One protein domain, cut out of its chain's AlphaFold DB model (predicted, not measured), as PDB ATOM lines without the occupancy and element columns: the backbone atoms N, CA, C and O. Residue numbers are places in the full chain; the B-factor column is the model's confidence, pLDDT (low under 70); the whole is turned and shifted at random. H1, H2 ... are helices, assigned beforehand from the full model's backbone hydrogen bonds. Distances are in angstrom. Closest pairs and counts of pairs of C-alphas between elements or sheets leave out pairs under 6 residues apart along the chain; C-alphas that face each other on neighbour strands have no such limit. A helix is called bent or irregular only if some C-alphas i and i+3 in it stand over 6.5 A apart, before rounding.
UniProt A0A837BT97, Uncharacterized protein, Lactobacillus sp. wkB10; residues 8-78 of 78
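What this domain is: This is residues 8 to 78 of the 78 residues of an uncharacterized protein of Lactobacillus sp. wkB10 (UniProt A0A837BT97). Two long helices, H1 and H2, lie side by side as a nearly antiparallel helical hairpin, and a tail of loops, residues 58 to 78, winds on from the far end of H2. Residues 33 to 38, which are the last two residues of H1, the two-residue turn and the first two residues of H2, stick out at one end. The printed part has 71 residues, with two named helices in the order H1, H2 and no named strand; the class is all helix. It is loose, with a radius of gyration of the C-alphas of 15.1 A, and flat, spanning 46 by 28 by 13 A.

Where its parts are: H1, residues 8 to 34, runs 39.3 A from C-alpha 8 at (87.026, 134.380, 143.484). H2, residues 37 to 57, runs 28.3 A and ends with C-alpha 57 at (88.209, 116.203, 146.223). H2 is neither bent nor irregular, but only just: C-alphas 54 and 57 are 6.3 A apart.

How they stand to each other: H1 and H2 form a helical hairpin with a tight link of 2 residues. They touch, the closest C-alphas being those of Gln 31 and Thr 39, 5.0 A apart. They run opposite ways at a shallow tilt of 9 degrees. In H1 and H2 every O i to N i+4 pair is within hydrogen-bond range.

The domain as a whole: The two C-alphas farthest apart, those of Lys 35 and Ser 77, are 46.4 A apart. The printed part has no cut and ends at the chain's last residue, 78. Mean pLDDT of the printed part is 87.3; residues 77 to 78 are under 70.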
ATOM      1  N   ASP A   8      88.284 135.090 143.756       81.94
ATOM      2  CA  ASP A   8      87.026 134.380 143.484       81.94
ATOM      3  C   ASP A   8      87.141 132.866 143.712       81.94
ATOM      4  O   ASP A   8      86.224 132.227 144.232       81.94
ATOM      5  N   LYS A   9      88.318 132.289 143.424       76.25
ATOM      6  CA  LYS A   9      88.624 130.876 143.701       76.25
ATOM      7  C   LYS A   9      88.556 130.553 145.192       76.25
ATOM      8  O   LYS A   9      88.075 129.488 145.582       76.25
ATOM      9  N   GLU A  10      89.041 131.462 146.026       79.88
ATOM     10  CA  GLU A  10      89.056 131.287 147.471       79.88
ATOM     11  C   GLU A  10      87.672 131.528 148.081       79.88
ATOM     12  O   GLU A  10      87.252 130.761 148.946       79.88
ATOM     13  N   LYS A  11      86.905 132.492 147.557       85.50
ATOM     14  CA  LYS A  11      85.493 132.684 147.921       85.50
ATOM     15  C   LYS A  11      84.656 131.441 147.598       85.50
ATOM     16  O   LYS A  11      83.941 130.941 148.461       85.50
ATOM     17  N   ALA A  12      84.819 130.867 146.404       85.25
ATOM     18  CA  ALA A  12      84.135 129.634 146.008       85.25
ATOM     19  C   ALA A  12      84.520 128.431 146.888       85.25
ATOM     20  O   ALA A  12      83.671 127.605 147.226       85.25
ATOM     21  N   ARG A  13      85.794 128.325 147.292       83.19
ATOM     22  CA  ARG A  13      86.243 127.299 148.246       83.19
ATOM     23  C   ARG A  13      85.574 127.477 149.609       83.19
ATOM     24  O   ARG A  13      85.071 126.497 150.145       83.19
ATOM     25  N   ARG A  14      85.543 128.698 150.151       85.38
ATOM     26  CA  ARG A  14      84.895 128.993 151.441       85.38
ATOM     27  C   ARG A  14      83.406 128.649 151.412       85.38
ATOM     28  O   ARG A  14      82.942 127.971 152.318       85.38
ATOM     29  N   ASN A  15      82.697 129.005 150.340       88.94
ATOM     30  CA  ASN A  15      81.281 128.657 150.181       88.94
ATOM     31  C   ASN A  15      81.046 127.139 150.141       88.94
ATOM     32  O   ASN A  15      80.095 126.659 150.747       88.94
ATOM     33  N   ARG A  16      81.922 126.367 149.480       87.38
ATOM     34  CA  ARG A  16      81.833 124.895 149.481       87.38
ATOM     35  C   ARG A  16      82.084 124.287 150.858       87.38
ATOM     36  O   ARG A  16      81.392 123.347 151.226       87.38
ATOM     37  N   ILE A  17      83.056 124.814 151.606       89.81
ATOM     38  CA  ILE A  17      83.310 124.378 152.987       89.81
ATOM     39  C   ILE A  17      82.074 124.657 153.841       89.81
ATOM     40  O   ILE A  17      81.579 123.745 154.488       89.81
ATOM     41  N   LEU A  18      81.536 125.878 153.769       91.06
ATOM     42  CA  LEU A  18      80.335 126.272 154.500       91.06
ATOM     43  C   LEU A  18      79.139 125.371 154.163       91.06
ATOM     44  O   LEU A  18      78.458 124.904 155.069       91.06
ATOM     45  N   PHE A  19      78.920 125.074 152.880       92.69
ATOM     46  CA  PHE A  19      77.869 124.158 152.440       92.69
ATOM     47  C   PHE A  19      78.003 122.775 153.091       92.69
ATOM     48  O   PHE A  19      77.059 122.293 153.710       92.69
ATOM     49  N   TRP A  20      79.184 122.156 153.014       92.75
ATOM     50  CA  TRP A  20      79.420 120.841 153.616       92.75
ATOM     51  C   TRP A  20      79.323 120.863 155.143       92.75
ATOM     52  O   TRP A  20      78.795 119.922 155.726       92.75
ATOM     53  N   SER A  21      79.764 121.941 155.794       92.50
ATOM     54  CA  SER A  21      79.573 122.124 157.236       92.50
ATOM     55  C   SER A  21      78.091 122.170 157.613       92.50
ATOM     56  O   SER A  21      77.693 121.492 158.555       92.50
ATOM     57  N   ILE A  22      77.262 122.901 156.860       94.81
ATOM     58  CA  ILE A  22      75.807 122.943 157.076       94.81
ATOM     59  C   ILE A  22      75.197 121.550 156.891       94.81
ATOM     60  O   ILE A  22      74.421 121.113 157.734       94.81
ATOM     61  N   VAL A  23      75.586 120.823 155.839       93.12
ATOM     62  CA  VAL A  23      75.124 119.445 155.602       93.12
ATOM     63  C   VAL A  23      75.442 118.543 156.798       93.12
ATOM     64  O   VAL A  23      74.559 117.840 157.283       93.12
ATOM     65  N   VAL A  24      76.670 118.596 157.325       94.25
ATOM     66  CA  VAL A  24      77.069 117.807 158.502       94.25
ATOM     67  C   VAL A  24      76.236 118.175 159.729       94.25
ATOM     68  O   VAL A  24      75.764 117.276 160.422       94.25
ATOM     69  N   ILE A  25      76.008 119.467 159.980       93.31
ATOM     70  CA  ILE A  25      75.169 119.932 161.094       93.31
ATOM     71  C   ILE A  25      73.750 119.370 160.975       93.31
ATOM     72  O   ILE A  25      73.231 118.822 161.944       93.31
ATOM     73  N   VAL A  26      73.137 119.450 159.791       93.88
ATOM     74  CA  VAL A  26      71.776 118.944 159.555       93.88
ATOM     75  C   VAL A  26      71.699 117.437 159.792       93.88
ATOM     76  O   VAL A  26      70.802 116.976 160.493       93.88
ATOM     77  N   ILE A  27      72.648 116.661 159.267       92.00
ATOM     78  CA  ILE A  27      72.637 115.204 159.437       92.00
ATOM     79  C   ILE A  27      72.825 114.818 160.916       92.00
ATOM     80  O   ILE A  27      72.130 113.931 161.410       92.00
ATOM     81  N   ASN A  28      73.710 115.505 161.645       90.88
ATOM     82  CA  ASN A  28      73.910 115.256 163.078       90.88
ATOM     83  C   ASN A  28      72.695 115.690 163.917       90.88
ATOM     84  O   ASN A  28      72.337 115.006 164.872       90.88
ATOM     85  N   LEU A  29      72.005 116.775 163.547       92.31
ATOM     86  CA  LEU A  29      70.736 117.154 164.179       92.31
ATOM     87  C   LEU A  29      69.680 116.059 164.004       92.31
ATOM     88  O   LEU A  29      69.040 115.669 164.978       92.31
ATOM     89  N   LEU A  30      69.535 115.511 162.793       89.88
ATOM     90  CA  LEU A  30      68.621 114.394 162.540       89.88
ATOM     91  C   LEU A  30      69.004 113.163 163.376       89.88
ATOM     92  O   LEU A  30      68.131 112.539 163.974       89.88
ATOM     93  N   GLN A  31      70.297 112.848 163.497       89.94
ATOM     94  CA  GLN A  31      70.764 111.767 164.370       89.94
ATOM     95  C   GLN A  31      70.322 111.967 165.828       89.94
ATOM     96  O   GLN A  31      69.849 111.016 166.451       89.94
ATOM     97  N   ILE A  32      70.446 113.180 166.372       91.19
ATOM     98  CA  ILE A  32      70.054 113.493 167.758       91.19
ATOM     99  C   ILE A  32      68.537 113.375 167.959       91.19
ATOM    100  O   ILE A  32      68.101 112.964 169.035       91.19
ATOM    101  N   LEU A  33      67.738 113.724 166.948       91.38
ATOM    102  CA  LEU A  33      66.275 113.654 167.016       91.38
ATOM    103  C   LEU A  33      65.760 112.214 166.972       91.38
ATOM    104  O   LEU A  33      64.902 111.850 167.772       91.38
ATOM    105  N   PHE A  34      66.292 111.391 166.068       90.62
ATOM    106  CA  PHE A  34      65.814 110.019 165.881       90.62
ATOM    107  C   PHE A  34      66.486 109.010 166.815       90.62
ATOM    108  O   PHE A  34      65.859 108.013 167.139       90.62
ATOM    109  N   LYS A  35      67.726 109.256 167.267       85.00
ATOM    110  CA  LYS A  35      68.486 108.416 168.220       85.00
ATOM    111  C   LYS A  35      68.597 106.932 167.841       85.00
ATOM    112  O   LYS A  35      68.789 106.079 168.705       85.00
ATOM    113  N   ASN A  36      68.554 106.623 166.548       88.38
ATOM    114  CA  ASN A  36      68.619 105.254 166.048       88.38
ATOM    115  C   ASN A  36      70.031 104.922 165.554       88.38
ATOM    116  O   ASN A  36      70.751 105.782 165.036       88.38
ATOM    117  N   TRP A  37      70.434 103.652 165.650       85.88
ATOM    118  CA  TRP A  37      71.755 103.212 165.183       85.88
ATOM    119  C   TRP A  37      71.948 103.458 163.675       85.88
ATOM    120  O   TRP A  37      73.029 103.861 163.251       85.88
ATOM    121  N   ILE A  38      70.875 103.326 162.883       88.25
ATOM    122  CA  ILE A  38      70.866 103.627 161.444       88.25
ATOM    123  C   ILE A  38      71.189 105.106 161.202       88.25
ATOM    124  O   ILE A  38      72.041 105.428 160.379       88.25
ATOM    125  N   THR A  39      70.555 106.020 161.944       87.75
ATOM    126  CA  THR A  39      70.812 107.459 161.793       87.75
ATOM    127  C   THR A  39      72.216 107.843 162.252       87.75
ATOM    128  O   THR A  39      72.832 108.710 161.639       87.75
ATOM    129  N   SER A  40      72.765 107.151 163.255       87.88
ATOM    130  CA  SER A  40      74.166 107.310 163.667       87.88
ATOM    131  C   SER A  40      75.145 106.846 162.587       87.88
ATOM    132  O   SER A  40      76.120 107.542 162.303       87.88
ATOM    133  N   LEU A  41      74.868 105.717 161.928       91.94
ATOM    134  CA  LEU A  41      75.683 105.233 160.813       91.94
ATOM    135  C   LEU A  41      75.654 106.217 159.635       91.94
ATOM    136  O   LEU A  41      76.706 106.580 159.110       91.94
ATOM    137  N   ILE A  42      74.464 106.697 159.257       91.25
ATOM    138  CA  ILE A  42      74.293 107.688 158.184       91.25
ATOM    139  C   ILE A  42      75.044 108.982 158.517       91.25
ATOM    140  O   ILE A  42      75.726 109.530 157.652       91.25
ATOM    141  N   ALA A  43      74.976 109.451 159.764       90.81
ATOM    142  CA  ALA A  43      75.692 110.647 160.197       90.81
ATOM    143  C   ALA A  43      77.209 110.496 160.140       90.81
ATOM    144  O   ALA A  43      77.898 111.393 159.642       90.81
ATOM    145  N   MET A  44      77.732 109.348 160.564       93.56
ATOM    146  CA  MET A  44      79.156 109.049 160.468       93.56
ATOM    147  C   MET A  44      79.620 109.026 159.007       93.56
ATOM    148  O   MET A  44      80.568 109.729 158.651       93.56
ATOM    149  N   VAL A  45      78.919 108.290 158.136       94.25
ATOM    150  CA  VAL A  45      79.252 108.200 156.704       94.25
ATOM    151  C   VAL A  45      79.150 109.568 156.027       94.25
ATOM    152  O   VAL A  45      80.064 109.966 155.306       94.25
ATOM    153  N   GLY A  46      78.083 110.325 156.297       92.25
ATOM    154  CA  GLY A  46      77.887 111.671 155.758       92.25
ATOM    155  C   GLY A  46      78.990 112.640 156.184       92.25
ATOM    156  O   GLY A  46      79.499 113.400 155.361       92.25
ATOM    157  N   THR A  47      79.424 112.566 157.445       93.56
ATOM    158  CA  THR A  47      80.521 113.391 157.971       93.56
ATOM    159  C   THR A  47      81.855 113.036 157.317       93.56
ATOM    160  O   THR A  47      82.568 113.929 156.854       93.56
ATOM    161  N   ILE A  48      82.177 111.745 157.199       94.00
ATOM    162  CA  ILE A  48      83.394 111.275 156.517       94.00
ATOM    163  C   ILE A  48      83.391 111.723 155.053       94.00
ATOM    164  O   ILE A  48      84.396 112.234 154.558       94.00
ATOM    165  N   TYR A  49      82.258 111.592 154.364       93.62
ATOM    166  CA  TYR A  49      82.128 112.006 152.971       93.62
ATOM    167  C   TYR A  49      82.303 113.521 152.792       93.62
ATOM    168  O   TYR A  49      83.027 113.958 151.893       93.62
ATOM    169  N   ALA A  50      81.712 114.332 153.674       92.81
ATOM    170  CA  ALA A  50      81.880 115.783 153.669       92.81
ATOM    171  C   ALA A  50      83.352 116.186 153.864       92.81
ATOM    172  O   ALA A  50      83.880 117.020 153.121       92.81
ATOM    173  N   LEU A  51      84.045 115.546 154.812       90.31
ATOM    174  CA  LEU A  51      85.475 115.758 155.042       90.31
ATOM    175  C   LEU A  51      86.311 115.344 153.829       90.31
ATOM    176  O   LEU A  51      87.157 116.121 153.382       90.31
ATOM    177  N   TYR A  52      86.041 114.176 153.241       90.88
ATOM    178  CA  TYR A  52      86.696 113.727 152.012       90.88
ATOM    179  C   TYR A  52      86.514 114.741 150.876       90.88
ATOM    180  O   TYR A  52      87.479 115.119 150.205       90.88
ATOM    181  N   ARG A  53      85.295 115.258 150.688       89.75
ATOM    182  CA  ARG A  53      85.011 116.280 149.675       89.75
ATOM    183  C   ARG A  53      85.806 117.560 149.909       89.75
ATOM    184  O   ARG A  53      86.385 118.075 148.956       89.75
ATOM    185  N   ILE A  54      85.883 118.051 151.145       88.62
ATOM    186  CA  ILE A  54      86.606 119.290 151.482       88.62
ATOM    187  C   ILE A  54      88.127 119.123 151.355       88.62
ATOM    188  O   ILE A  54      88.799 119.972 150.760       88.62
ATOM    189  N   VAL A  55      88.679 118.067 151.952       87.25
ATOM    190  CA  VAL A  55      90.128 117.890 152.144       87.25
ATOM    191  C   VAL A  55      90.792 117.285 150.915       87.25
ATOM    192  O   VAL A  55      91.923 117.656 150.572       87.25
ATOM    193  N   VAL A  56      90.099 116.361 150.250       87.94
ATOM    194  CA  VAL A  56      90.622 115.611 149.109       87.94
ATOM    195  C   VAL A  56      90.053 116.162 147.817       87.94
ATOM    196  O   VAL A  56      90.776 116.812 147.071       87.94
ATOM    197  N   PHE A  57      88.761 115.976 147.559       85.44
ATOM    198  CA  PHE A  57      88.209 116.203 146.223       85.44
ATOM    199  C   PHE A  57      88.265 117.670 145.770       85.44
ATOM    200  O   PHE A  57      88.718 117.970 144.670       85.44
ATOM    201  N   ASP A  58      87.838 118.621 146.599       83.88
ATOM    202  CA  ASP A  58      87.774 120.034 146.211       83.88
ATOM    203  C   ASP A  58      89.084 120.803 146.464       83.88
ATOM    204  O   ASP A  58      89.180 121.977 146.084       83.88
ATOM    205  N   ASN A  59      90.115 120.149 147.012       83.12
ATOM    206  CA  ASN A  59      91.415 120.748 147.297       83.12
ATOM    207  C   ASN A  59      92.389 120.628 146.101       83.12
ATOM    208  O   ASN A  59      92.940 119.556 145.861       83.12
ATOM    209  N   PRO A  60      92.700 121.728 145.388       80.12
ATOM    210  CA  PRO A  60      93.602 121.697 144.232       80.12
ATOM    211  C   PRO A  60      95.061 121.401 144.588       80.12
ATOM    212  O   PRO A  60      95.859 121.066 143.712       80.12
ATOM    213  N   LYS A  61      95.431 121.530 145.866       82.31
ATOM    214  CA  LYS A  61      96.771 121.182 146.351       82.31
ATOM    215  C   LYS A  61      96.897 119.703 146.719       82.31
ATOM    216  O   LYS A  61      98.007 119.255 146.980       82.31
ATOM    217  N   ASN A  62      95.796 118.950 146.752       83.25
ATOM    218  CA  ASN A  62      95.824 117.534 147.083       83.25
ATOM    219  C   ASN A  62      95.957 116.688 145.808       83.25
ATOM    220  O   ASN A  62      95.046 116.679 144.984       83.25
ATOM    221  N   ARG A  63      97.072 115.957 145.670       81.06
ATOM    222  CA  ARG A  63      97.340 115.060 144.527       81.06
ATOM    223  C   ARG A  63      96.375 113.878 144.435       81.06
ATOM    224  O   ARG A  63      96.243 113.298 143.371       81.06
ATOM    225  N   LEU A  64      95.696 113.541 145.532       83.50
ATOM    226  CA  LEU A  64      94.668 112.498 145.569       83.50
ATOM    227  C   LEU A  64      93.305 113.003 145.074       83.50
ATOM    228  O   LEU A  64      92.349 112.235 144.981       83.50
ATOM    229  N   SER A  65      93.180 114.300 144.773       84.56
ATOM    230  CA  SER A  65      91.968 114.827 144.167       84.56
ATOM    231  C   SER A  65      91.826 114.327 142.733       84.56
ATOM    232  O   SER A  65      92.443 114.872 141.819       84.56
ATOM    233  N   GLN A  66      90.908 113.388 142.517       83.38
ATOM    234  CA  GLN A  66      90.508 112.939 141.177       83.38
ATOM    235  C   GLN A  66      89.903 114.059 140.310       83.38
ATOM    236  O   GLN A  66      89.735 113.902 139.107       83.38
ATOM    237  N   LYS A  67      89.559 115.208 140.909       84.25
ATOM    238  CA  LYS A  67      89.067 116.386 140.188       84.25
ATOM    239  C   LYS A  67      90.185 117.148 139.477       84.25
ATOM    240  O   LYS A  67      89.926 117.811 138.479       84.25
ATOM    241  N   TYR A  68      91.397 117.126 140.034       85.00
ATOM    242  CA  TYR A  68      92.529 117.914 139.536       85.00
ATOM    243  C   TYR A  68      93.716 117.056 139.099       85.00
ATOM    244  O   TYR A  68      94.599 117.585 138.430       85.00
ATOM    245  N   TYR A  69      93.758 115.778 139.477       86.75
ATOM    246  CA  TYR A  69      94.858 114.866 139.193       86.75
ATOM    247  C   TYR A  69      94.337 113.513 138.695       86.75
ATOM    248  O   TYR A  69      93.263 113.066 139.100       86.75
ATOM    249  N   ASP A  70      95.091 112.878 137.800       87.00
ATOM    250  CA  ASP A  70      94.842 111.513 137.346       87.00
ATOM    251  C   ASP A  70      95.231 110.485 138.430       87.00
ATOM    252  O   ASP A  70      95.777 110.818 139.484       87.00
ATOM    253  N   TRP A  71      94.980 109.202 138.162       82.06
ATOM    254  CA  TRP A  71      95.343 108.110 139.072       82.06
ATOM    255  C   TRP A  71      96.861 107.942 139.271       82.06
ATOM    256  O   TRP A  71      97.282 107.327 140.248       82.06
ATOM    257  N   LYS A  72      97.688 108.503 138.376       84.19
ATOM    258  CA  LYS A  72      99.155 108.550 138.487       84.19
ATOM    259  C   LYS A  72      99.641 109.793 139.252       84.19
ATOM    260  O   LYS A  72     100.841 109.961 139.467       84.19
ATOM    261  N   GLY A  73      98.731 110.667 139.691       79.12
ATOM    262  CA  GLY A  73      99.029 111.896 140.419       79.12
ATOM    263  C   GLY A  73      99.582 113.031 139.553       79.12
ATOM    264  O   GLY A  73     100.189 113.954 140.113       79.12
ATOM    265  N   ASN A  74      99.404 112.974 138.229       86.25
ATOM    266  CA  ASN A  74      99.658 114.074 137.298       86.25
ATOM    267  C   ASN A  74      98.460 115.011 137.277       86.25
ATOM    268  O   ASN A  74      97.326 114.558 137.396       86.25
ATOM    269  N   LYS A  75      98.682 116.316 137.096       86.56
ATOM    270  CA  LYS A  75      97.563 117.253 136.946       86.56
ATOM    271  C   LYS A  75      96.765 116.890 135.697       86.56
ATOM    272  O   LYS A  75      97.343 116.772 134.621       86.56
ATOM    273  N   LEU A  76      95.449 116.782 135.843       83.88
ATOM    274  CA  LEU A  76      94.532 116.799 134.714       83.88
ATOM    275  C   LEU A  76      94.708 118.177 134.071       83.88
ATOM    276  O   LEU A  76      94.352 119.193 134.677       83.88
ATOM    277  N   SER A  77      95.398 118.216 132.927       67.06
ATOM    278  CA  SER A  77      95.631 119.455 132.186       67.06
ATOM    279  C   SER A  77      94.291 120.146 131.984       67.06
ATOM    280  O   SER A  77      93.308 119.499 131.626       67.06
ATOM    281  N   LYS A  78      94.257 121.439 132.293       56.66
ATOM    282  CA  LYS A  78      93.062 122.254 132.129       56.66
ATOM    283  C   LYS A  78      92.973 122.784 130.712       56.66
ATOM    284  O   LYS A  78      94.053 123.113 130.175       56.66
TER     285      LYS A  78